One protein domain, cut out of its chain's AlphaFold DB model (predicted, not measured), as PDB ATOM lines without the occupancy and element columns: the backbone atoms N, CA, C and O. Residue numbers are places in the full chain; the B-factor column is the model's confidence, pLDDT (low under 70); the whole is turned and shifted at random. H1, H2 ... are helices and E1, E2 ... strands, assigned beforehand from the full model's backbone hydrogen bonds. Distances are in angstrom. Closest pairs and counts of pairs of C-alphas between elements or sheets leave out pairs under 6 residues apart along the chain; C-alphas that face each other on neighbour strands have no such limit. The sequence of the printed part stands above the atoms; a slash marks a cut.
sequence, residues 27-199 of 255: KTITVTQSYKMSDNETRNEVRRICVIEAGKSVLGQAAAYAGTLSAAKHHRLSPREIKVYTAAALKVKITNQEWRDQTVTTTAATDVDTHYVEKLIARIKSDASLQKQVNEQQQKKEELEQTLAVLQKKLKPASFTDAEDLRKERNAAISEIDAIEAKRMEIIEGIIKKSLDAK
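What this domain is: This is residues 27 to 199 of the 255 residues of an uncharacterized protein of Deltaproteobacteria bacterium HGW-Deltaproteobacteria-6 (UniProt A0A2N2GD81). Long helix H1 fills the middle, between one face of a three-stranded sheet, whose other face is bare, and a long helical hairpin of H4 and H5 that meets H1 only slightly. Short helices H2 and H3 pack together near one end, and residues 193 to 199 of H5 stick out. The printed part has 173 residues, with five named helices and three named strands in the order E1 H1 H2 E2 E3 H3 H4 H5; the sheet E1 - E3 - E2 is antiparallel and the class mostly helix. It is compact, with a radius of gyration of the C-alphas of 17.7 A, yet elongated, spanning 56 by 31 by 31 A.

How they stand to each other: E1, residues 27 to 36, is an edge strand, antiparallel to inner strand E3, residues 103 to 113; N 31 and O 108 are 2.8 A apart, within hydrogen-bond range. E3 forms a hairpin with the other edge strand E2, residues 93 to 100; N 98 and O 105 are 2.9 A apart, within range. H1, residues 43 to 70, is on the sheet at a height of 6.3 A, over E1, E3 and E2, making two layers, helix on one face of a sheet; the closest C-alphas of H1 and E1 are those of Ala 54 and Gln 33, 5.5 A apart. With H2, residues 79 to 89, it makes a split strand-helix-strand unit, E1, H1 H2, E2, two strands running the same way with E3 between them, its crossover right-handed. H1 touches H2 with residues 59 to 70 alone, at a steep tilt of 58 degrees; the C-alphas of Ala 63 and Lys 83 are closest, 4.9 A. H3, residues 114 to 125, touches H2, about perpendicular at 75 degrees, closest at the C-alphas of Ile 121 and Tyr 85, 5.9 A. H4, residues 128 to 155, and H5, residues 163 to 199, form a helical hairpin, touching at a shallow tilt of 26 degrees, opposite ways; the C-alphas of Leu 144 and Ala 173 are closest, 5.7 A. H5 only just touches H1, with 3 pairs of C-alphas within 8 A, closest at Ile 174 and Ile 49, 7.4 A. Helix packing is mostly crossed. In H1, H2, H3, H4 and H5 every O i to N i+4 pair is within hydrogen-bond range.

Where its parts are: E1 begins at C-alpha 27 (210.752, 215.988, 113.577) and measures 30.0 A; H1 measures 39.8 A, E3 32.7 A and H4 40.1 A. H5, 53.8 A, ends at C-alpha 199 (225.156, 195.565, 117.703).

The domain as a whole: The C-alphas of Ser 159 and Lys 199 are farthest apart, 59.0 A. The printed part has no cut and no long link. Residues 70 to 76 are under pLDDT 70.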
ATOM      1  N   LYS A  27     211.591 214.807 113.371       92.00
ATOM      2  CA  LYS A  27     210.752 215.988 113.577       92.00
ATOM      3  C   LYS A  27     210.772 216.415 115.033       92.00
ATOM      4  O   LYS A  27     210.301 215.681 115.899       92.00
ATOM      5  N   THR A  28     211.239 217.628 115.305       95.88
ATOM      6  CA  THR A  28     211.094 218.234 116.632       95.88
ATOM      7  C   THR A  28     209.695 218.826 116.781       95.88
ATOM      8  O   THR A  28     209.249 219.631 115.963       95.88
ATOM      9  N   ILE A  29     208.991 218.423 117.835       96.75
ATOM     10  CA  ILE A  29     207.692 218.973 118.221       96.75
ATOM     11  C   ILE A  29     207.899 219.806 119.472       96.75
ATOM     12  O   ILE A  29     208.481 219.323 120.440       96.75
ATOM     13  N   THR A  30     207.395 221.037 119.446       97.81
ATOM     14  CA  THR A  30     207.565 222.018 120.519       97.81
ATOM     15  C   THR A  30     206.207 222.529 120.970       97.81
ATOM     16  O   THR A  30     205.353 222.853 120.148       97.81
ATOM     17  N   VAL A  31     206.018 222.628 122.283       98.19
ATOM     18  CA  VAL A  31     204.815 223.172 122.910       98.19
ATOM     19  C   VAL A  31     205.214 224.155 123.996       98.19
ATOM     20  O   VAL A  31     206.050 223.847 124.840       98.19
ATOM     21  N   THR A  32     204.552 225.308 124.016       97.88
ATOM     22  CA  THR A  32     204.635 226.264 125.121       97.88
ATOM     23  C   THR A  32     203.342 226.213 125.927       97.88
ATOM     24  O   THR A  32     202.253 226.241 125.356       97.88
ATOM     25  N   GLN A  33     203.465 226.113 127.246       97.12
ATOM     26  CA  GLN A  33     202.360 226.192 128.200       97.12
ATOM     27  C   GLN A  33     202.640 227.296 129.207       97.12
ATOM     28  O   GLN A  33     203.793 227.524 129.574       97.12
ATOM     29  N   SER A  34     201.585 227.949 129.680       96.69
ATOM     30  CA  SER A  34     201.676 228.958 130.726       96.69
ATOM     31  C   SER A  34     200.718 228.620 131.855       96.69
ATOM     32  O   SER A  34     199.579 228.229 131.611       96.69
ATOM     33  N   TYR A  35     201.171 228.809 133.089       94.94
ATOM     34  CA  TYR A  35     200.371 228.588 134.285       94.94
ATOM     35  C   TYR A  35     200.459 229.806 135.201       94.94
ATOM     36  O   TYR A  35     201.552 230.228 135.586       94.94
ATOM     37  N   LYS A  36     199.300 230.363 135.565       94.12
ATOM     38  CA  LYS A  36     199.200 231.466 136.523       94.12
ATOM     39  C   LYS A  36     199.057 230.912 137.939       94.12
ATOM     40  O   LYS A  36     198.085 230.223 138.235       94.12
ATOM     41  N   MET A  37     200.024 231.253 138.778       92.69
ATOM     42  CA  MET A  37     200.085 230.938 140.199       92.69
ATOM     43  C   MET A  37     198.902 231.556 140.951       92.69
ATOM     44  O   MET A  37     198.545 232.713 140.727       92.69
ATOM     45  N   SER A  38     198.312 230.764 141.838       88.06
ATOM     46  CA  SER A  38     197.325 231.181 142.832       88.06
ATOM     47  C   SER A  38     198.002 231.479 144.176       88.06
ATOM     48  O   SER A  38     199.106 231.001 144.443       88.06
ATOM     49  N   ASP A  39     197.323 232.232 145.042       85.88
ATOM     50  CA  ASP A  39     197.812 232.622 146.372       85.88
ATOM     51  C   ASP A  39     198.147 231.420 147.278       85.88
ATOM     52  O   ASP A  39     199.017 231.509 148.142       85.88
ATOM     53  N   ASN A  40     197.509 230.268 147.043       83.75
ATOM     54  CA  ASN A  40     197.716 229.031 147.807       83.75
ATOM     55  C   ASN A  40     198.870 228.153 147.289       83.75
ATOM     56  O   ASN A  40     199.083 227.037 147.774       83.75
ATOM     57  N   GLU A  41     199.601 228.599 146.272       88.50
ATOM     58  CA  GLU A  41     200.647 227.816 145.622       88.50
ATOM     59  C   GLU A  41     202.031 228.400 145.904       88.50
ATOM     60  O   GLU A  41     202.185 229.553 146.292       88.50
ATOM     61  N   THR A  42     203.076 227.602 145.702       90.75
ATOM     62  CA  THR A  42     204.463 228.085 145.666       90.75
ATOM     63  C   THR A  42     204.980 228.109 144.234       90.75
ATOM     64  O   THR A  42     204.552 227.327 143.382       90.75
ATOM     65  N   ARG A  43     205.987 228.949 143.969       93.31
ATOM     66  CA  ARG A  43     206.645 228.983 142.654       93.31
ATOM     67  C   ARG A  43     207.167 227.608 142.228       93.31
ATOM     68  O   ARG A  43     207.049 227.253 141.063       93.31
ATOM     69  N   ASN A  44     207.732 226.824 143.145       92.69
ATOM     70  CA  ASN A  44     208.275 225.509 142.802       92.69
ATOM     71  C   ASN A  44     207.178 224.512 142.391       92.69
ATOM     72  O   ASN A  44     207.330 223.797 141.403       92.69
ATOM     73  N   GLU A  45     206.053 224.500 143.109       91.31
ATOM     74  CA  GLU A  45     204.895 223.659 142.774       91.31
ATOM     75  C   GLU A  45     204.346 224.019 141.388       91.31
ATOM     76  O   GLU A  45     204.183 223.145 140.539       91.31
ATOM     77  N   VAL A  46     204.168 225.315 141.125       93.75
ATOM     78  CA  VAL A  46     203.686 225.830 139.839       93.75
ATOM     79  C   VAL A  46     204.644 225.509 138.688       93.75
ATOM     80  O   VAL A  46     204.196 225.124 137.608       93.75
ATOM     81  N   ARG A  47     205.968 225.585 138.905       95.88
ATOM     82  CA  ARG A  47     206.957 225.154 137.897       95.88
ATOM     83  C   ARG A  47     206.786 223.683 137.536       95.88
ATOM     84  O   ARG A  47     206.767 223.364 136.351       95.88
ATOM     85  N   ARG A  48     206.667 222.798 138.533       95.75
ATOM     86  CA  ARG A  48     206.518 221.347 138.309       95.75
ATOM     87  C   ARG A  48     205.214 221.024 137.587       95.75
ATOM     88  O   ARG A  48     205.225 220.274 136.619       95.75
ATOM     89  N   ILE A  49     204.118 221.658 137.993       95.25
ATOM     90  CA  ILE A  49     202.820 221.558 137.318       95.25
ATOM     91  C   ILE A  49     202.938 221.935 135.838       95.25
ATOM     92  O   ILE A  49     202.549 221.159 134.968       95.25
ATOM     93  N   CYS A  50     203.515 223.102 135.547       96.81
ATOM     94  CA  CYS A  50     203.624 223.589 134.176       96.81
ATOM     95  C   CYS A  50     204.513 222.671 133.315       96.81
ATOM     96  O   CYS A  50     204.226 222.461 132.138       96.81
ATOM     97  N   VAL A  51     205.547 222.058 133.906       97.44
ATOM     98  CA  VAL A  51     206.370 221.021 133.254       97.44
ATOM     99  C   VAL A  51     205.553 219.775 132.923       97.44
ATOM    100  O   VAL A  51     205.649 219.283 131.799       97.44
ATOM    101  N   ILE A  52     204.732 219.282 133.854       97.12
ATOM    102  CA  ILE A  52     203.865 218.116 133.629       97.12
ATOM    103  C   ILE A  52     202.867 218.402 132.498       97.12
ATOM    104  O   ILE A  52     202.734 217.598 131.575       97.12
ATOM    105  N   GLU A  53     202.209 219.561 132.519       97.12
ATOM    106  CA  GLU A  53     201.236 219.960 131.494       97.12
ATOM    107  C   GLU A  53     201.890 220.135 130.112       97.12
ATOM    108  O   GLU A  53     201.379 219.625 129.108       97.12
ATOM    109  N   ALA A  54     203.054 220.793 130.051       97.75
ATOM    110  CA  ALA A  54     203.821 220.938 128.816       97.75
ATOM    111  C   ALA A  54     204.295 219.580 128.276       97.75
ATOM    112  O   ALA A  54     204.149 219.306 127.084       97.75
ATOM    113  N   GLY A  55     204.794 218.704 129.154       96.69
ATOM    114  CA  GLY A  55     205.228 217.348 128.822       96.69
ATOM    115  C   GLY A  55     204.093 216.477 128.284       96.69
ATOM    116  O   GLY A  55     204.231 215.838 127.241       96.69
ATOM    117  N   LYS A  56     202.932 216.503 128.942       96.12
ATOM    118  CA  LYS A  56     201.717 215.829 128.470       96.12
ATOM    119  C   LYS A  56     201.314 216.309 127.077       96.12
ATOM    120  O   LYS A  56     201.016 215.494 126.205       96.12
ATOM    121  N   SER A  57     201.311 217.623 126.865       96.94
ATOM    122  CA  SER A  57     200.885 218.224 125.601       96.94
ATOM    123  C   SER A  57     201.846 217.899 124.453       96.94
ATOM    124  O   SER A  57     201.405 217.450 123.393       96.94
ATOM    125  N   VAL A  58     203.162 218.021 124.674       98.00
ATOM    126  CA  VAL A  58     204.162 217.712 123.640       98.00
ATOM    127  C   VAL A  58     204.160 216.224 123.272       98.00
ATOM    128  O   VAL A  58     204.196 215.892 122.087       98.00
ATOM    129  N   LEU A  59     204.019 215.317 124.250       95.81
ATOM    130  CA  LEU A  59     203.898 213.878 123.985       95.81
ATOM    131  C   LEU A  59     202.583 213.530 123.281       95.81
ATOM    132  O   LEU A  59     202.570 212.656 122.417       95.81
ATOM    133  N   GLY A  60     201.489 214.225 123.599       95.00
ATOM    134  CA  GLY A  60     200.213 214.075 122.898       95.00
ATOM    135  C   GLY A  60     200.312 214.452 121.418       95.00
ATOM    136  O   GLY A  60     199.873 213.689 120.557       95.00
ATOM    137  N   GLN A  61     200.943 215.588 121.107       95.88
ATOM    138  CA  GLN A  61     201.180 216.004 119.719       95.88
ATOM    139  C   GLN A  61     202.146 215.061 118.992       95.88
ATOM    140  O   GLN A  61     201.933 214.741 117.822       95.88
ATOM    141  N   ALA A  62     203.168 214.559 119.688       93.94
ATOM    142  CA  ALA A  62     204.093 213.581 119.131       93.94
ATOM    143  C   ALA A  62     203.438 212.234 118.829       93.94
ATOM    144  O   ALA A  62     203.669 211.679 117.758       93.94
ATOM    145  N   ALA A  63     202.563 211.748 119.708       91.12
ATOM    146  CA  ALA A  63     201.743 210.569 119.455       91.12
ATOM    147  C   ALA A  63     200.818 210.753 118.245       91.12
ATOM    148  O   ALA A  63     200.711 209.849 117.417       91.12
ATOM    149  N   ALA A  64     200.175 211.917 118.113       90.12
ATOM    150  CA  ALA A  64     199.332 212.216 116.959       90.12
ATOM    151  C   ALA A  64     200.145 212.204 115.653       90.12
ATOM    152  O   ALA A  64     199.735 211.570 114.683       90.12
ATOM    153  N   TYR A  65     201.324 212.833 115.648       89.81
ATOM    154  CA  TYR A  65     202.233 212.826 114.500       89.81
ATOM    155  C   TYR A  65     202.768 211.422 114.173       89.81
ATOM    156  O   TYR A  65     202.740 211.004 113.020       89.81
ATOM    157  N   ALA A  66     203.193 210.645 115.171       86.31
ATOM    158  CA  ALA A  66     203.602 209.256 114.956       86.31
ATOM    159  C   ALA A  66     202.443 208.401 114.412       86.31
ATOM    160  O   ALA A  66     202.662 207.501 113.600       86.31
ATOM    161  N   GLY A  67     201.207 208.703 114.818       81.19
ATOM    162  CA  GLY A  67     199.996 208.053 114.331       81.19
ATOM    163  C   GLY A  67     199.706 208.301 112.855       81.19
ATOM    164  O   GLY A  67     199.349 207.351 112.161       81.19
ATOM    165  N   THR A  68     199.916 209.519 112.340       80.38
ATOM    166  CA  THR A  68     199.716 209.796 110.904       80.38
ATOM    167  C   THR A  68     200.694 209.012 110.030       80.38
ATOM    168  O   THR A  68     200.329 208.556 108.950       80.38
ATOM    169  N   LEU A  69     201.914 208.791 110.522       73.69
ATOM    170  CA  LEU A  69     202.937 208.007 109.831       73.69
ATOM    171  C   LEU A  69     202.721 206.497 109.983       73.69
ATOM    172  O   LEU A  69     202.906 205.738 109.034       73.69
ATOM    173  N   SER A  70     202.282 206.059 111.164       64.69
ATOM    174  CA  SER A  70     202.001 204.650 111.453       64.69
ATOM    175  C   SER A  70     200.759 204.147 110.721       64.69
ATOM    176  O   SER A  70     200.755 203.005 110.274       64.69
ATOM    177  N   ALA A  71     199.734 204.983 110.519       53.97
ATOM    178  CA  ALA A  71     198.567 204.636 109.703       53.97
ATOM    179  C   ALA A  71     198.940 204.291 108.245       53.97
ATOM    180  O   ALA A  71     198.225 203.527 107.602       53.97
ATOM    181  N   ALA A  72     200.077 204.800 107.754       47.66
ATOM    182  CA  ALA A  72     200.601 204.514 106.421       47.66
ATOM    183  C   ALA A  72     201.493 203.254 106.345       47.66
ATOM    184  O   ALA A  72     201.782 202.796 105.243       47.66
ATOM    185  N   LYS A  73     201.946 202.687 107.479       54.97
ATOM    186  CA  LYS A  73     202.914 201.563 107.511       54.97
ATOM    187  C   LYS A  73     202.502 200.358 108.367       54.97
ATOM    188  O   LYS A  73     202.913 199.238 108.076       54.97
ATOM    189  N   HIS A  74     201.698 200.555 109.412       56.19
ATOM    190  CA  HIS A  74     201.501 199.594 110.504       56.19
ATOM    191  C   HIS A  74     200.025 199.474 110.905       56.19
ATOM    192  O   HIS A  74     199.657 199.793 112.035       56.19
ATOM    193  N   HIS A  75     199.177 198.926 110.023       51.97
ATOM    194  CA  HIS A  75     197.743 198.633 110.260       51.97
ATOM    195  C   HIS A  75     197.428 197.715 111.476       51.97
ATOM    196  O   HIS A  75     196.307 197.240 111.624       51.97
ATOM    197  N   ARG A  76     198.407 197.415 112.341       69.12
ATOM    198  CA  ARG A  76     198.336 196.465 113.466       69.12
ATOM    199  C   ARG A  76     198.402 197.123 114.850       69.12
ATOM    200  O   ARG A  76     198.511 196.407 115.849       69.12
ATOM    201  N   LEU A  77     198.414 198.453 114.923       77.00
ATOM    202  CA  LEU A  77     198.384 199.194 116.186       77.00
ATOM    203  C   LEU A  77     197.056 199.924 116.325       77.00
ATOM    204  O   LEU A  77     196.650 200.670 115.435       77.00
ATOM    205  N   SER A  78     196.400 199.746 117.466       85.56
ATOM    206  CA  SER A  78     195.279 200.593 117.852       85.56
ATOM    207  C   SER A  78     195.759 202.032 118.112       85.56
ATOM    208  O   SER A  78     196.899 202.239 118.542       85.56
ATOM    209  N   PRO A  79     194.895 203.051 117.939       84.94
ATOM    210  CA  PRO A  79     195.236 204.435 118.281       84.94
ATOM    211  C   PRO A  79     195.734 204.596 119.724       84.94
ATOM    212  O   PRO A  79     196.621 205.406 119.999       84.94
ATOM    213  N   ARG A  80     195.203 203.781 120.647       87.25
ATOM    214  CA  ARG A  80     195.656 203.735 122.040       87.25
ATOM    215  C   ARG A  80     197.090 203.217 122.153       87.25
ATOM    216  O   ARG A  80     197.886 203.866 122.818       87.25
ATOM    217  N   GLU A  81     197.429 202.100 121.507       87.69
ATOM    218  CA  GLU A  81     198.804 201.568 121.510       87.69
ATOM    219  C   GLU A  81     199.796 202.574 120.922       87.69
ATOM    220  O   GLU A  81     200.851 202.795 121.508       87.69
ATOM    221  N   ILE A  82     199.447 203.235 119.810       86.75
ATOM    222  CA  ILE A  82     200.294 204.282 119.218       86.75
ATOM    223  C   ILE A  82     200.548 205.382 120.247       86.75
ATOM    224  O   ILE A  82     201.700 205.753 120.469       86.75
ATOM    225  N   LYS A  83     199.496 205.876 120.908       89.19
ATOM    226  CA  LYS A  83     199.616 206.917 121.931       89.19
ATOM    227  C   LYS A  83     200.514 206.479 123.087       89.19
ATOM    228  O   LYS A  83     201.462 207.188 123.413       89.19
ATOM    229  N   VAL A  84     200.225 205.325 123.685       91.44
ATOM    230  CA  VAL A  84     200.934 204.817 124.865       91.44
ATOM    231  C   VAL A  84     202.399 204.534 124.541       91.44
ATOM    232  O   VAL A  84     203.284 205.011 125.245       91.44
ATOM    233  N   TYR A  85     202.682 203.812 123.458       90.50
ATOM    234  CA  TYR A  85     204.049 203.400 123.146       90.50
ATOM    235  C   TYR A  85     204.894 204.532 122.557       90.50
ATOM    236  O   TYR A  85     206.088 204.598 122.841       90.50
ATOM    237  N   THR A  86     204.294 205.472 121.818       90.19
ATOM    238  CA  THR A  86     205.007 206.691 121.399       90.19
ATOM    239  C   THR A  86     205.354 207.545 122.612       90.19
ATOM    240  O   THR A  86     206.495 207.980 122.749       90.19
ATOM    241  N   ALA A  87     204.405 207.744 123.534       90.31
ATOM    242  CA  ALA A  87     204.686 208.454 124.775       90.31
ATOM    243  C   ALA A  87     205.763 207.736 125.598       90.31
ATOM    244  O   ALA A  87     206.630 208.399 126.150       90.31
ATOM    245  N   ALA A  88     205.773 206.401 125.638       90.44
ATOM    246  CA  ALA A  88     206.818 205.633 126.310       90.44
ATOM    247  C   ALA A  88     208.207 205.835 125.679       90.44
ATOM    248  O   ALA A  88     209.193 205.944 126.398       90.44
ATOM    249  N   ALA A  89     208.277 205.907 124.348       89.56
ATOM    250  CA  ALA A  89     209.522 205.963 123.587       89.56
ATOM    251  C   ALA A  89     210.238 207.322 123.618       89.56
ATOM    252  O   ALA A  89     211.451 207.390 123.405       89.56
ATOM    253  N   LEU A  90     209.491 208.406 123.825       92.94
ATOM    254  CA  LEU A  90     209.979 209.761 123.599       92.94
ATOM    255  C   LEU A  90     210.435 210.460 124.882       92.94
ATOM    256  O   LEU A  90     209.766 210.435 125.921       92.94
ATOM    257  N   LYS A  91     211.566 211.163 124.770       93.75
ATOM    258  CA  LYS A  91     212.133 211.986 125.839       93.75
ATOM    259  C   LYS A  91     211.694 213.438 125.680       93.75
ATOM    260  O   LYS A  91     212.059 214.101 124.712       93.75
ATOM    261  N   VAL A  92     210.990 213.946 126.687       95.81
ATOM    262  CA  VAL A  92     210.656 215.370 126.791       95.81
ATOM    263  C   VAL A  92     211.878 216.147 127.273       95.81
ATOM    264  O   VAL A  92     212.543 215.755 128.232       95.81
ATOM    265  N   LYS A  93     212.162 217.270 126.617       96.81
ATOM    266  CA  LYS A  93     213.188 218.244 126.997       96.81
ATOM    267  C   LYS A  93     212.501 219.564 127.328       96.81
ATOM    268  O   LYS A  93     211.702 220.047 126.531       96.81
ATOM    269  N   ILE A  94     212.823 220.166 128.469       97.50
ATOM    270  CA  ILE A  94     212.402 221.540 128.770       97.50
ATOM    271  C   ILE A  94     213.451 222.478 128.184       97.50
ATOM    272  O   ILE A  94     214.602 222.459 128.616       97.50
ATOM    273  N   THR A  95     213.075 223.241 127.159       97.25
ATOM    274  CA  THR A  95     213.996 224.109 126.407       97.25
ATOM    275  C   THR A  95     213.995 225.542 126.919       97.25
ATOM    276  O   THR A  95     215.012 226.221 126.820       97.25
ATOM    277  N   ASN A  96     212.880 225.992 127.495       97.50
ATOM    278  CA  ASN A  96     212.788 227.269 128.189       97.50
ATOM    279  C   ASN A  96     211.827 227.156 129.377       97.50
ATOM    280  O   ASN A  96     210.825 226.440 129.309       97.50
ATOM    281  N   GLN A  97     212.113 227.885 130.454       96.81
ATOM    282  CA  GLN A  97     211.174 228.073 131.551       96.81
ATOM    283  C   GLN A  97     211.408 229.416 132.239       96.81
ATOM    284  O   GLN A  97     212.391 229.599 132.962       96.81
ATOM    285  N   GLU A  98     210.459 230.326 132.065       97.25
ATOM    286  CA  GLU A  98     210.560 231.712 132.514       97.25
ATOM    287  C   GLU A  98     209.374 232.123 133.384       97.25
ATOM    288  O   GLU A  98     208.291 231.540 133.319       97.25
ATOM    289  N   TRP A  99     209.597 233.136 134.220       97.25
ATOM    290  CA  TRP A  99     208.572 233.742 135.062       97.25
ATOM    291  C   TRP A  99     208.309 235.170 134.608       97.25
ATOM    292  O   TRP A  99     209.244 235.954 134.447       97.25
ATOM    293  N   ARG A 100     207.031 235.518 134.481       96.06
ATOM    294  CA  ARG A 100     206.561 236.894 134.342       96.06
ATOM    295  C   ARG A 100     205.432 237.113 135.339       96.06
ATOM    296  O   ARG A 100     204.404 236.440 135.274       96.06
ATOM    297  N   ASP A 101     205.650 238.020 136.284       93.06
ATOM    298  CA  ASP A 101     204.759 238.268 137.419       93.06
ATOM    299  C   ASP A 101     204.458 236.973 138.203       93.06
ATOM    300  O   ASP A 101     205.363 236.334 138.749       93.06
ATOM    301  N   GLN A 102     203.188 236.570 138.241       93.81
ATOM    302  CA  GLN A 102     202.705 235.326 138.843       93.81
ATOM    303  C   GLN A 102     202.513 234.202 137.813       93.81
ATOM    304  O   GLN A 102     201.907 233.184 138.122       93.81
ATOM    305  N   THR A 103     202.995 234.354 136.581       96.88
ATOM    306  CA  THR A 103     202.833 233.352 135.521       96.88
ATOM    307  C   THR A 103     204.171 232.704 135.199       96.88
ATOM    308  O   THR A 103     205.148 233.396 134.914       96.88
ATOM    309  N   VAL A 104     204.215 231.373 135.213       97.81
ATOM    310  CA  VAL A 104     205.321 230.610 134.625       97.81
ATOM    311  C   VAL A 104     204.958 230.233 133.197       97.81
ATOM    312  O   VAL A 104     203.832 229.811 132.940       97.81
ATOM    313  N   THR A 105     205.911 230.346 132.282       98.31
ATOM    314  CA  THR A 105     205.800 229.845 130.911       98.31
ATOM    315  C   THR A 105     206.882 228.799 130.697       98.31
ATOM    316  O   THR A 105     208.061 229.066 130.919       98.31
ATOM    317  N   THR A 106     206.483 227.597 130.291       98.56
ATOM    318  CA  THR A 106     207.369 226.458 130.044       98.56
ATOM    319  C   THR A 106     207.259 226.032 128.589       98.56
ATOM    320  O   THR A 106     206.167 225.724 128.110       98.56
ATOM    321  N   THR A 107     208.393 225.963 127.899       98.56
ATOM    322  CA  THR A 107     208.497 225.372 126.565       98.56
ATOM    323  C   THR A 107     209.107 223.982 126.679       98.56
ATOM    324  O   THR A 107     210.223 223.811 127.174       98.56
ATOM    325  N   ALA A 108     208.360 222.985 126.219       98.38
ATOM    326  CA  ALA A 108     208.787 221.600 126.120       98.38
ATOM    327  C   ALA A 108     208.966 221.211 124.653       98.38
ATOM    328  O   ALA A 108     208.194 221.631 123.791       98.38
ATOM    329  N   ALA A 109     209.964 220.382 124.375       98.12
ATOM    330  CA  ALA A 109     210.235 219.837 123.057       98.12
ATOM    331  C   ALA A 109     210.500 218.331 123.125       98.12
ATOM    332  O   ALA A 109     210.985 217.814 124.134       98.12
ATOM    333  N   THR A 110     210.207 217.623 122.041       96.94
ATOM    334  CA  THR A 110     210.610 216.228 121.847       96.94
ATOM    335  C   THR A 110     210.997 216.001 120.396       96.94
ATOM    336  O   THR A 110     210.366 216.538 119.489       96.94
ATOM    337  N   ASP A 111     212.007 215.165 120.185       94.44
ATOM    338  CA  ASP A 111     212.446 214.763 118.853       94.44
ATOM    339  C   ASP A 111     211.774 213.440 118.494       94.44
ATOM    340  O   ASP A 111     211.911 212.453 119.216       94.44
ATOM    341  N   VAL A 112     211.024 213.421 117.396       91.62
ATOM    342  CA  VAL A 112     210.361 212.225 116.882       91.62
ATOM    343  C   VAL A 112     211.187 211.668 115.732       91.62
ATOM    344  O   VAL A 112     211.014 212.066 114.583       91.62
ATOM    345  N   ASP A 113     212.088 210.740 116.054       88.44
ATOM    346  CA  ASP A 113     212.684 209.833 115.071       88.44
ATOM    347  C   ASP A 113     211.723 208.657 114.867       88.44
ATOM    348  O   ASP A 113     211.517 207.813 115.742       88.44
ATOM    349  N   THR A 114     211.101 208.631 113.698       80.62
ATOM    350  CA  THR A 114     210.020 207.698 113.373       80.62
ATOM    351  C   THR A 114     210.514 206.259 113.284       80.62
ATOM    352  O   THR A 114     209.840 205.351 113.761       80.62
ATOM    353  N   HIS A 115     211.728 206.044 112.781       82.44
ATOM    354  CA  HIS A 115     212.342 204.723 112.707       82.44
ATOM    355  C   HIS A 115     212.751 204.216 114.097       82.44
ATOM    356  O   HIS A 115     212.587 203.035 114.417       82.44
ATOM    357  N   TYR A 116     213.245 205.106 114.958       84.19
ATOM    358  CA  TYR A 116     213.521 204.773 116.352       84.19
ATOM    359  C   TYR A 116     212.244 204.415 117.127       84.19
ATOM    360  O   TYR A 116     212.206 203.389 117.814       84.19
ATOM    361  N   VAL A 117     211.182 205.212 116.978       85.81
ATOM    362  CA  VAL A 117     209.877 204.951 117.604       85.81
ATOM    363  C   VAL A 117     209.311 203.611 117.130       85.81
ATOM    364  O   VAL A 117     208.903 202.804 117.961       85.81
ATOM    365  N   GLU A 118     209.361 203.314 115.829       82.75
ATOM    366  CA  GLU A 118     208.939 202.019 115.276       82.75
ATOM    367  C   GLU A 118     209.687 200.841 115.922       82.75
ATOM    368  O   GLU A 118     209.064 199.859 116.339       82.75
ATOM    369  N   LYS A 119     211.014 200.945 116.063       85.31
ATOM    370  CA  LYS A 119     211.842 199.909 116.700       85.31
ATOM    371  C   LYS A 119     211.478 199.686 118.164       85.31
ATOM    372  O   LYS A 119     211.374 198.537 118.600       85.31
ATOM    373  N   LEU A 120     211.261 200.758 118.923       87.31
ATOM    374  CA  LEU A 120     210.835 200.650 120.317       87.31
ATOM    375  C   LEU A 120     209.430 200.066 120.450       87.31
ATOM    376  O   LEU A 120     209.221 199.200 121.296       87.31
ATOM    377  N   ILE A 121     208.486 200.477 119.602       86.25
ATOM    378  CA  ILE A 121     207.132 199.915 119.595       86.25
ATOM    379  C   ILE A 121     207.181 198.414 119.300       86.25
ATOM    380  O   ILE A 121     206.565 197.630 120.022       86.25
ATOM    381  N   ALA A 122     207.931 197.998 118.277       82.44
ATOM    382  CA  ALA A 122     208.097 196.587 117.942       82.44
ATOM    383  C   ALA A 122     208.686 195.794 119.118       82.44
ATOM    384  O   ALA A 122     208.205 194.706 119.434       82.44
ATOM    385  N   ARG A 123     209.674 196.371 119.813       86.69
ATOM    386  CA  ARG A 123     210.276 195.771 121.005       86.69
ATOM    387  C   ARG A 123     209.292 195.649 122.169       86.69
ATOM    388  O   ARG A 123     209.257 194.607 122.814       86.69
ATOM    389  N   ILE A 124     208.493 196.678 122.439       88.25
ATOM    390  CA  ILE A 124     207.441 196.593 123.455       88.25
ATOM    391  C   ILE A 124     206.484 195.459 123.066       88.25
ATOM    392  O   ILE A 124     206.280 194.538 123.847       88.25
ATOM    393  N   LYS A 125     205.991 195.431 121.823       85.12
ATOM    394  CA  LYS A 125     205.034 194.411 121.360       85.12
ATOM    395  C   LYS A 125     205.555 192.975 121.350       85.12
ATOM    396  O   LYS A 125     204.745 192.059 121.474       85.12
ATOM    397  N   SER A 126     206.859 192.759 121.209       83.69
ATOM    398  CA  SER A 126     207.434 191.411 121.243       83.69
ATOM    399  C   SER A 126     207.559 190.831 122.656       83.69
ATOM    400  O   SER A 126     207.915 189.665 122.798       83.69
ATOM    401  N   ASP A 127     207.239 191.604 123.700       86.38
ATOM    402  CA  ASP A 127     207.428 191.211 125.096       86.38
ATOM    403  C   ASP A 127     206.228 191.579 125.961       86.38
ATOM    404  O   ASP A 127     205.908 192.746 126.194       86.38
ATOM    405  N   ALA A 128     205.534 190.542 126.423       89.44
ATOM    406  CA  ALA A 128     204.322 190.682 127.217       89.44
ATOM    407  C   ALA A 128     204.584 191.346 128.580       89.44
ATOM    408  O   ALA A 128     203.733 192.083 129.076       89.44
ATOM    409  N   SER A 129     205.762 191.122 129.173       91.19
ATOM    410  CA  SER A 129     206.133 191.741 130.447       91.19
ATOM    411  C   SER A 129     206.378 193.235 130.265       91.19
ATOM    412  O   SER A 129     205.872 194.045 131.042       91.19
ATOM    413  N   LEU A 130     207.105 193.611 129.210       90.75
ATOM    414  CA  LEU A 130     207.367 195.010 128.884       90.75
ATOM    415  C   LEU A 130     206.075 195.751 128.503       90.75
ATOM    416  O   LEU A 130     205.853 196.867 128.968       90.75
ATOM    417  N   GLN A 131     205.184 195.115 127.734       91.19
ATOM    418  CA  GLN A 131     203.841 195.644 127.460       91.19
ATOM    419  C   GLN A 131     203.066 195.929 128.734       91.19
ATOM    420  O   GLN A 131     202.536 197.027 128.895       91.19
ATOM    421  N   LYS A 132     202.997 194.949 129.641       94.00
ATOM    422  CA  LYS A 132     202.298 195.102 130.916       94.00
ATOM    423  C   LYS A 132     202.868 196.283 131.701       94.00
ATOM    424  O   LYS A 132     202.114 197.172 132.077       94.00
ATOM    425  N   GLN A 133     204.190 196.338 131.853       94.12
ATOM    426  CA  GLN A 133     204.869 197.401 132.590       94.12
ATOM    427  C   GLN A 133     204.597 198.795 132.005       94.12
ATOM    428  O   GLN A 133     204.247 199.708 132.750       94.12
ATOM    429  N   VAL A 134     204.732 198.963 130.685       93.44
ATOM    430  CA  VAL A 134     204.494 200.249 130.010       93.44
ATOM    431  C   VAL A 134     203.027 200.666 130.120       93.44
ATOM    432  O   VAL A 134     202.740 201.827 130.411       93.44
ATOM    433  N   ASN A 135     202.092 199.732 129.928       94.12
ATOM    434  CA  ASN A 135     200.661 200.019 130.012       94.12
ATOM    435  C   ASN A 135     200.232 200.397 131.437       94.12
ATOM    436  O   ASN A 135     199.501 201.371 131.601       94.12
ATOM    437  N   GLU A 136     200.704 199.675 132.457       95.62
ATOM    438  CA  GLU A 136     200.413 199.972 133.867       95.62
ATOM    439  C   GLU A 136     200.973 201.337 134.281       95.62
ATOM    440  O   GLU A 136     200.261 202.138 134.886       95.62
ATOM    441  N   GLN A 137     202.220 201.641 133.907       95.94
ATOM    442  CA  GLN A 137     202.834 202.944 134.177       95.94
ATOM    443  C   GLN A 137     202.071 204.085 133.503       95.94
ATOM    444  O   GLN A 137     201.775 205.091 134.147       95.94
ATOM    445  N   GLN A 138     201.725 203.929 132.223       94.94
ATOM    446  CA  GLN A 138     201.010 204.962 131.483       94.94
ATOM    447  C   GLN A 138     199.593 205.166 132.023       94.94
ATOM    448  O   GLN A 138     199.164 206.308 132.169       94.94
ATOM    449  N   GLN A 139     198.877 204.089 132.354       95.81
ATOM    450  CA  GLN A 139     197.554 204.189 132.965       95.81
ATOM    451  C   GLN A 139     197.627 204.921 134.308       95.81
ATOM    452  O   GLN A 139     196.903 205.892 134.518       95.81
ATOM    453  N   LYS A 140     198.540 204.504 135.193       97.38
ATOM    454  CA  LYS A 140     198.700 205.130 136.506       97.38
ATOM    455  C   LYS A 140     199.059 206.611 136.386       97.38
ATOM    456  O   LYS A 140     198.526 207.439 137.122       97.38
ATOM    457  N   LYS A 141     199.921 206.963 135.430       96.69
ATOM    458  CA  LYS A 141     200.256 208.358 135.138       96.69
ATOM    459  C   LYS A 141     199.028 209.153 134.691       96.69
ATOM    460  O   LYS A 141     198.806 210.247 135.197       96.69
ATOM    461  N   GLU A 142     198.225 208.619 133.772       95.38
ATOM    462  CA  GLU A 142     197.006 209.290 133.300       95.38
ATOM    463  C   GLU A 142     195.999 209.519 134.439       95.38
ATOM    464  O   GLU A 142     195.408 210.597 134.515       95.38
ATOM    465  N   GLU A 143     195.847 208.559 135.354       97.25
ATOM    466  CA  GLU A 143     195.024 208.699 136.564       97.25
ATOM    467  C   GLU A 143     195.557 209.802 137.493       97.25
ATOM    468  O   GLU A 143     194.795 210.651 137.957       97.25
ATOM    469  N   LEU A 144     196.872 209.848 137.732       98.06
ATOM    470  CA  LEU A 144     197.500 210.877 138.568       98.06
ATOM    471  C   LEU A 144     197.404 212.274 137.949       98.06
ATOM    472  O   LEU A 144     197.147 213.240 138.665       98.06
ATOM    473  N   GLU A 145     197.560 212.400 136.630       96.06
ATOM    474  CA  GLU A 145     197.368 213.665 135.915       96.06
ATOM    475  C   GLU A 145     195.916 214.163 136.012       96.06
ATOM    476  O   GLU A 145     195.676 215.367 136.118       96.06
ATOM    477  N   GLN A 146     194.932 213.257 135.979       96.31
ATOM    478  CA  GLN A 146     193.523 213.611 136.180       96.31
ATOM    479  C   GLN A 146     193.263 214.056 137.620       96.31
ATOM    480  O   GLN A 146     192.637 215.098 137.833       96.31
ATOM    481  N   THR A 147     193.790 213.319 138.599       96.38
ATOM    482  CA  THR A 147     193.739 213.698 140.017       96.38
ATOM    483  C   THR A 147     194.370 215.066 140.245       96.38
ATOM    484  O   THR A 147     193.757 215.922 140.881       96.38
ATOM    485  N   LEU A 148     195.540 215.323 139.657       95.31
ATOM    486  CA  LEU A 148     196.219 216.615 139.714       95.31
ATOM    487  C   LEU A 148     195.316 217.742 139.191       95.31
ATOM    488  O   LEU A 148     195.131 218.742 139.883       95.31
ATOM    489  N   ALA A 149     194.681 217.554 138.029       93.56
ATOM    490  CA  ALA A 149     193.767 218.541 137.454       93.56
ATOM    491  C   ALA A 149     192.536 218.809 138.341       93.56
ATOM    492  O   ALA A 149     192.070 219.947 138.448       93.56
ATOM    493  N   VAL A 150     191.996 217.776 138.996       94.81
ATOM    494  CA  VAL A 150     190.887 217.918 139.952       94.81
ATOM    495  C   VAL A 150     191.338 218.672 141.204       94.81
ATOM    496  O   VAL A 150     190.654 219.604 141.632       94.81
ATOM    497  N   LEU A 151     192.495 218.323 141.770       93.06
ATOM    498  CA  LEU A 151     193.050 218.975 142.959       93.06
ATOM    499  C   LEU A 151     193.364 220.451 142.703       93.06
ATOM    500  O   LEU A 151     193.014 221.295 143.521       93.06
ATOM    501  N   GLN A 152     193.925 220.791 141.540       90.62
ATOM    502  CA  GLN A 152     194.142 222.186 141.141       90.62
ATOM    503  C   GLN A 152     192.836 222.985 141.090       90.62
ATOM    504  O   GLN A 152     192.787 224.125 141.548       90.62
ATOM    505  N   LYS A 153     191.757 222.398 140.556       90.50
ATOM    506  CA  LYS A 153     190.441 223.055 140.524       90.50
ATOM    507  C   LYS A 153     189.878 223.286 141.925       90.50
ATOM    508  O   LYS A 153     189.272 224.328 142.146       90.50
ATOM    509  N   LYS A 154     190.096 222.349 142.855       90.31
ATOM    510  CA  LYS A 154     189.669 222.469 144.259       90.31
ATOM    511  C   LYS A 154     190.507 223.476 145.053       90.31
ATOM    512  O   LYS A 154     189.957 224.177 145.890       90.31
ATOM    513  N   LEU A 155     191.806 223.577 144.770       88.00
ATOM    514  CA  LEU A 155     192.736 224.468 145.473       88.00
ATOM    515  C   LEU A 155     192.538 225.952 145.155       88.00
ATOM    516  O   LEU A 155     192.757 226.791 146.024       88.00
ATOM    517  N   LYS A 156     192.130 226.280 143.924       85.00
ATOM    518  CA  LYS A 156     191.930 227.672 143.490       85.00
ATOM    519  C   LYS A 156     190.944 228.464 144.370       85.00
ATOM    520  O   LYS A 156     191.272 229.598 144.692       85.00
ATOM    521  N   PRO A 157     189.768 227.923 144.746       86.88
ATOM    522  CA  PRO A 157     188.833 228.603 145.646       86.88
ATOM    523  C   PRO A 157     189.019 228.265 147.137       86.88
ATOM    524  O   PRO A 157     188.259 228.782 147.954       86.88
ATOM    525  N   ALA A 158     189.944 227.372 147.507       82.88
ATOM    526  CA  ALA A 158     190.070 226.895 148.885       82.88
ATOM    527  C   ALA A 158     190.588 227.989 149.831       82.88
ATOM    528  O   ALA A 158     191.462 228.783 149.469       82.88
ATOM    529  N   SER A 159     190.081 227.994 151.067       78.69
ATOM    530  CA  SER A 159     190.668 228.791 152.145       78.69
ATOM    531  C   SER A 159     192.068 228.264 152.486       78.69
ATOM    532  O   SER A 159     192.390 227.110 152.201       78.69
ATOM    533  N   PHE A 160     192.908 229.086 153.120       72.69
ATOM    534  CA  PHE A 160     194.265 228.672 153.494       72.69
ATOM    535  C   PHE A 160     194.273 227.411 154.380       72.69
ATOM    536  O   PHE A 160     195.116 226.538 154.192       72.69
ATOM    537  N   THR A 161     193.311 227.293 155.301       72.50
ATOM    538  CA  THR A 161     193.159 226.142 156.206       72.50
ATOM    539  C   THR A 161     192.664 224.884 155.495       72.50
ATOM    540  O   THR A 161     193.154 223.801 155.786       72.50
ATOM    541  N   ASP A 162     191.771 225.010 154.508       78.19
ATOM    542  CA  ASP A 162     191.281 223.857 153.732       78.19
ATOM    543  C   ASP A 162     192.270 223.434 152.628       78.19
ATOM    544  O   ASP A 162     192.172 222.346 152.054       78.19
ATOM    545  N   ALA A 163     193.228 224.305 152.294       85.56
ATOM    546  CA  ALA A 163     194.201 224.072 151.238       85.56
ATOM    547  C   ALA A 163     195.343 223.134 151.657       85.56
ATOM    548  O   ALA A 163     196.005 222.588 150.777       85.56
ATOM    549  N   GLU A 164     195.607 222.934 152.951       88.06
ATOM    550  CA  GLU A 164     196.774 222.163 153.403       88.06
ATOM    551  C   GLU A 164     196.726 220.698 152.937       88.06
ATOM    552  O   GLU A 164     197.645 220.239 152.247       88.06
ATOM    553  N   ASP A 165     195.627 219.992 153.215       89.25
ATOM    554  CA  ASP A 165     195.450 218.593 152.805       89.25
ATOM    555  C   ASP A 165     195.447 218.448 151.278       89.25
ATOM    556  O   ASP A 165     196.149 217.604 150.712       89.25
ATOM    557  N   LEU A 166     194.750 219.350 150.584       91.44
ATOM    558  CA  LEU A 166     194.710 219.378 149.123       91.44
ATOM    559  C   LEU A 166     196.104 219.602 148.507       91.44
ATOM    560  O   LEU A 166     196.436 219.009 147.477       91.44
ATOM    561  N   ARG A 167     196.950 220.438 149.125       90.50
ATOM    562  CA  ARG A 167     198.340 220.657 148.689       90.50
ATOM    563  C   ARG A 167     199.188 219.417 148.910       90.50
ATOM    564  O   ARG A 167     200.000 219.089 148.043       90.50
ATOM    565  N   LYS A 168     199.005 218.726 150.036       92.00
ATOM    566  CA  LYS A 168     199.716 217.483 150.345       92.00
ATOM    567  C   LYS A 168     199.380 216.391 149.331       92.00
ATOM    568  O   LYS A 168     200.299 215.816 148.747       92.00
ATOM    569  N   GLU A 169     198.096 216.170 149.053       94.00
ATOM    570  CA  GLU A 169     197.643 215.215 148.032       94.00
ATOM    571  C   GLU A 169     198.182 215.569 146.643       94.00
ATOM    572  O   GLU A 169     198.714 214.714 145.932       94.00
ATOM    573  N   ARG A 170     198.127 216.851 146.272       94.62
ATOM    574  CA  ARG A 170     198.651 217.330 144.989       94.62
ATOM    575  C   ARG A 170     200.151 217.072 144.874       94.62
ATOM    576  O   ARG A 170     200.617 216.577 143.852       94.62
ATOM    577  N   ASN A 171     200.916 217.405 145.909       94.00
ATOM    578  CA  ASN A 171     202.369 217.248 145.907       94.00
ATOM    579  C   ASN A 171     202.784 215.767 145.887       94.00
ATOM    580  O   ASN A 171     203.792 215.429 145.256       94.00
ATOM    581  N   ALA A 172     201.994 214.886 146.511       95.81
ATOM    582  CA  ALA A 172     202.154 213.442 146.386       95.81
ATOM    583  C   ALA A 172     201.922 212.981 144.938       95.81
ATOM    584  O   ALA A 172     202.791 212.317 144.374       95.81
ATOM    585  N   ALA A 173     200.832 213.423 144.297       97.25
ATOM    586  CA  ALA A 173     200.539 213.084 142.903       97.25
ATOM    587  C   ALA A 173     201.641 213.552 141.936       97.25
ATOM    588  O   ALA A 173     202.085 212.779 141.090       97.25
ATOM    589  N   ILE A 174     202.137 214.787 142.088       96.62
ATOM    590  CA  ILE A 174     203.257 215.317 141.287       96.62
ATOM    591  C   ILE A 174     204.507 214.442 141.465       96.62
ATOM    592  O   ILE A 174     205.178 214.106 140.494       96.62
ATOM    593  N   SER A 175     204.827 214.055 142.702       96.44
ATOM    594  CA  SER A 175     206.028 213.258 142.983       96.44
ATOM    595  C   SER A 175     205.921 211.830 142.445       96.44
ATOM    596  O   SER A 175     206.912 211.281 141.974       96.44
ATOM    597  N   GLU A 176     204.723 211.244 142.458       97.69
ATOM    598  CA  GLU A 176     204.480 209.930 141.860       97.69
ATOM    599  C   GLU A 176     204.543 209.981 140.323       97.69
ATOM    600  O   GLU A 176     205.126 209.085 139.712       97.69
ATOM    601  N   ILE A 177     204.044 211.055 139.692       97.50
ATOM    602  CA  ILE A 177     204.223 211.293 138.247       97.50
ATOM    603  C   ILE A 177     205.713 211.359 137.897       97.50
ATOM    604  O   ILE A 177     206.150 210.663 136.981       97.50
ATOM    605  N   ASP A 178     206.504 212.134 138.644       95.06
ATOM    606  CA  ASP A 178     207.950 212.251 138.413       95.06
ATOM    607  C   ASP A 178     208.667 210.896 138.568       95.06
ATOM    608  O   ASP A 178     209.555 210.561 137.780       95.06
ATOM    609  N   ALA A 179     208.257 210.075 139.541       96.62
ATOM    610  CA  ALA A 179     208.812 208.737 139.736       96.62
ATOM    611  C   ALA A 179     208.471 207.783 138.576       96.62
ATOM    612  O   ALA A 179     209.331 207.014 138.134       96.62
ATOM    613  N   ILE A 180     207.240 207.839 138.054       96.50
ATOM    614  CA  ILE A 180     206.837 207.065 136.871       96.50
ATOM    615  C   ILE A 180     207.657 207.491 135.653       96.50
ATOM    616  O   ILE A 180     208.158 206.640 134.918       96.50
ATOM    617  N   GLU A 181     207.837 208.796 135.460       93.75
ATOM    618  CA  GLU A 181     208.628 209.358 134.368       93.75
ATOM    619  C   GLU A 181     210.098 208.925 134.426       93.75
ATOM    620  O   GLU A 181     210.656 208.500 133.411       93.75
ATOM    621  N   ALA A 182     210.710 208.945 135.613       94.00
ATOM    622  CA  ALA A 182     212.074 208.462 135.816       94.00
ATOM    623  C   ALA A 182     212.205 206.961 135.511       94.00
ATOM    624  O   ALA A 182     213.096 206.550 134.766       94.00
ATOM    625  N   LYS A 183     211.275 206.142 136.016       94.44
ATOM    626  CA  LYS A 183     211.277 204.691 135.788       94.44
ATOM    627  C   LYS A 183     211.055 204.332 134.317       94.44
ATOM    628  O   LYS A 183     211.679 203.406 133.804       94.44
ATOM    629  N   ARG A 184     210.191 205.074 133.620       93.25
ATOM    630  CA  ARG A 184     210.004 204.958 132.166       93.25
ATOM    631  C   ARG A 184     211.323 205.207 131.434       93.25
ATOM    632  O   ARG A 184     211.695 204.413 130.574       93.25
ATOM    633  N   MET A 185     212.040 206.274 131.789       91.06
ATOM    634  CA  MET A 185     213.325 206.596 131.165       91.06
ATOM    635  C   MET A 185     214.382 205.517 131.415       91.06
ATOM    636  O   MET A 185     215.077 205.144 130.474       91.06
ATOM    637  N   GLU A 186     214.449 204.955 132.622       93.19
ATOM    638  CA  GLU A 186     215.359 203.847 132.945       93.19
ATOM    639  C   GLU A 186     215.111 202.615 132.056       93.19
ATOM    640  O   GLU A 186     216.052 202.033 131.512       93.19
ATOM    641  N   ILE A 187     213.841 202.245 131.845       91.56
ATOM    642  CA  ILE A 187     213.463 201.132 130.959       91.56
ATOM    643  C   ILE A 187     213.961 201.391 129.533       91.56
ATOM    644  O   ILE A 187     214.588 200.521 128.921       91.56
ATOM    645  N   ILE A 188     213.704 202.588 129.001       90.94
ATOM    646  CA  ILE A 188     214.106 202.954 127.639       90.94
ATOM    647  C   ILE A 188     215.631 202.987 127.505       90.94
ATOM    648  O   ILE A 188     216.171 202.414 126.559       90.94
ATOM    649  N   GLU A 189     216.346 203.583 128.456       92.00
ATOM    650  CA  GLU A 189     217.811 203.618 128.459       92.00
ATOM    651  C   GLU A 189     218.416 202.211 128.550       92.00
ATOM    652  O   GLU A 189     219.369 201.905 127.829       92.00
ATOM    653  N   GLY A 190     217.816 201.318 129.343       92.75
ATOM    654  CA  GLY A 190     218.187 199.905 129.401       92.75
ATOM    655  C   GLY A 190     218.023 199.196 128.052       92.75
ATOM    656  O   GLY A 190     218.940 198.501 127.601       92.75
ATOM    657  N   ILE A 191     216.898 199.421 127.364       92.00
ATOM    658  CA  ILE A 191     216.649 198.890 126.014       92.00
ATOM    659  C   ILE A 191     217.687 199.427 125.020       92.00
ATOM    660  O   ILE A 191     218.253 198.647 124.248       92.00
ATOM    661  N   ILE A 192     217.969 200.734 125.032       91.50
ATOM    662  CA  ILE A 192     218.957 201.357 124.138       91.50
ATOM    663  C   ILE A 192     220.339 200.757 124.385       91.50
ATOM    664  O   ILE A 192     220.979 200.291 123.443       91.50
ATOM    665  N   LYS A 193     220.792 200.734 125.640       93.88
ATOM    666  CA  LYS A 193     222.116 200.235 126.007       93.88
ATOM    667  C   LYS A 193     222.307 198.792 125.550       93.88
ATOM    668  O   LYS A 193     223.270 198.496 124.847       93.88
ATOM    669  N   LYS A 194     221.342 197.919 125.855       93.62
ATOM    670  CA  LYS A 194     221.384 196.509 125.446       93.62
ATOM    671  C   LYS A 194     221.413 196.349 123.921       93.62
ATOM    672  O   LYS A 194     222.137 195.496 123.416       93.62
ATOM    673  N   SER A 195     220.695 197.209 123.194       93.50
ATOM    674  CA  SER A 195     220.714 197.245 121.725       93.50
ATOM    675  C   SER A 195     222.088 197.610 121.171       93.50
ATOM    676  O   SER A 195     222.618 196.924 120.300       93.50
ATOM    677  N   LEU A 196     222.679 198.692 121.680       93.56
ATOM    678  CA  LEU A 196     223.984 199.167 121.228       93.56
ATOM    679  C   LEU A 196     225.086 198.149 121.541       93.56
ATOM    680  O   LEU A 196     225.924 197.870 120.680       93.56
ATOM    681  N   ASP A 197     225.045 197.539 122.725       94.69
ATOM    682  CA  ASP A 197     226.000 196.505 123.116       94.69
ATOM    683  C   ASP A 197     225.884 195.265 122.217       94.69
ATOM    684  O   ASP A 197     226.904 194.744 121.756       94.69
ATOM    685  N   ALA A 198     224.656 194.822 121.911       94.44
ATOM    686  CA  ALA A 198     224.396 193.705 121.004       94.44
ATOM    687  C   ALA A 198     224.942 193.977 119.596       94.44
ATOM    688  O   ALA A 198     225.703 193.165 119.070       94.44
ATOM    689  N   LYS A 199     224.639 195.148 119.019       93.44
ATOM    690  CA  LYS A 199     225.156 195.565 117.703       93.44
ATOM    691  C   LYS A 199     226.674 195.601 117.640       93.44
ATOM    692  O   LYS A 199     227.253 195.284 116.608       93.44
TER     693      LYS A 199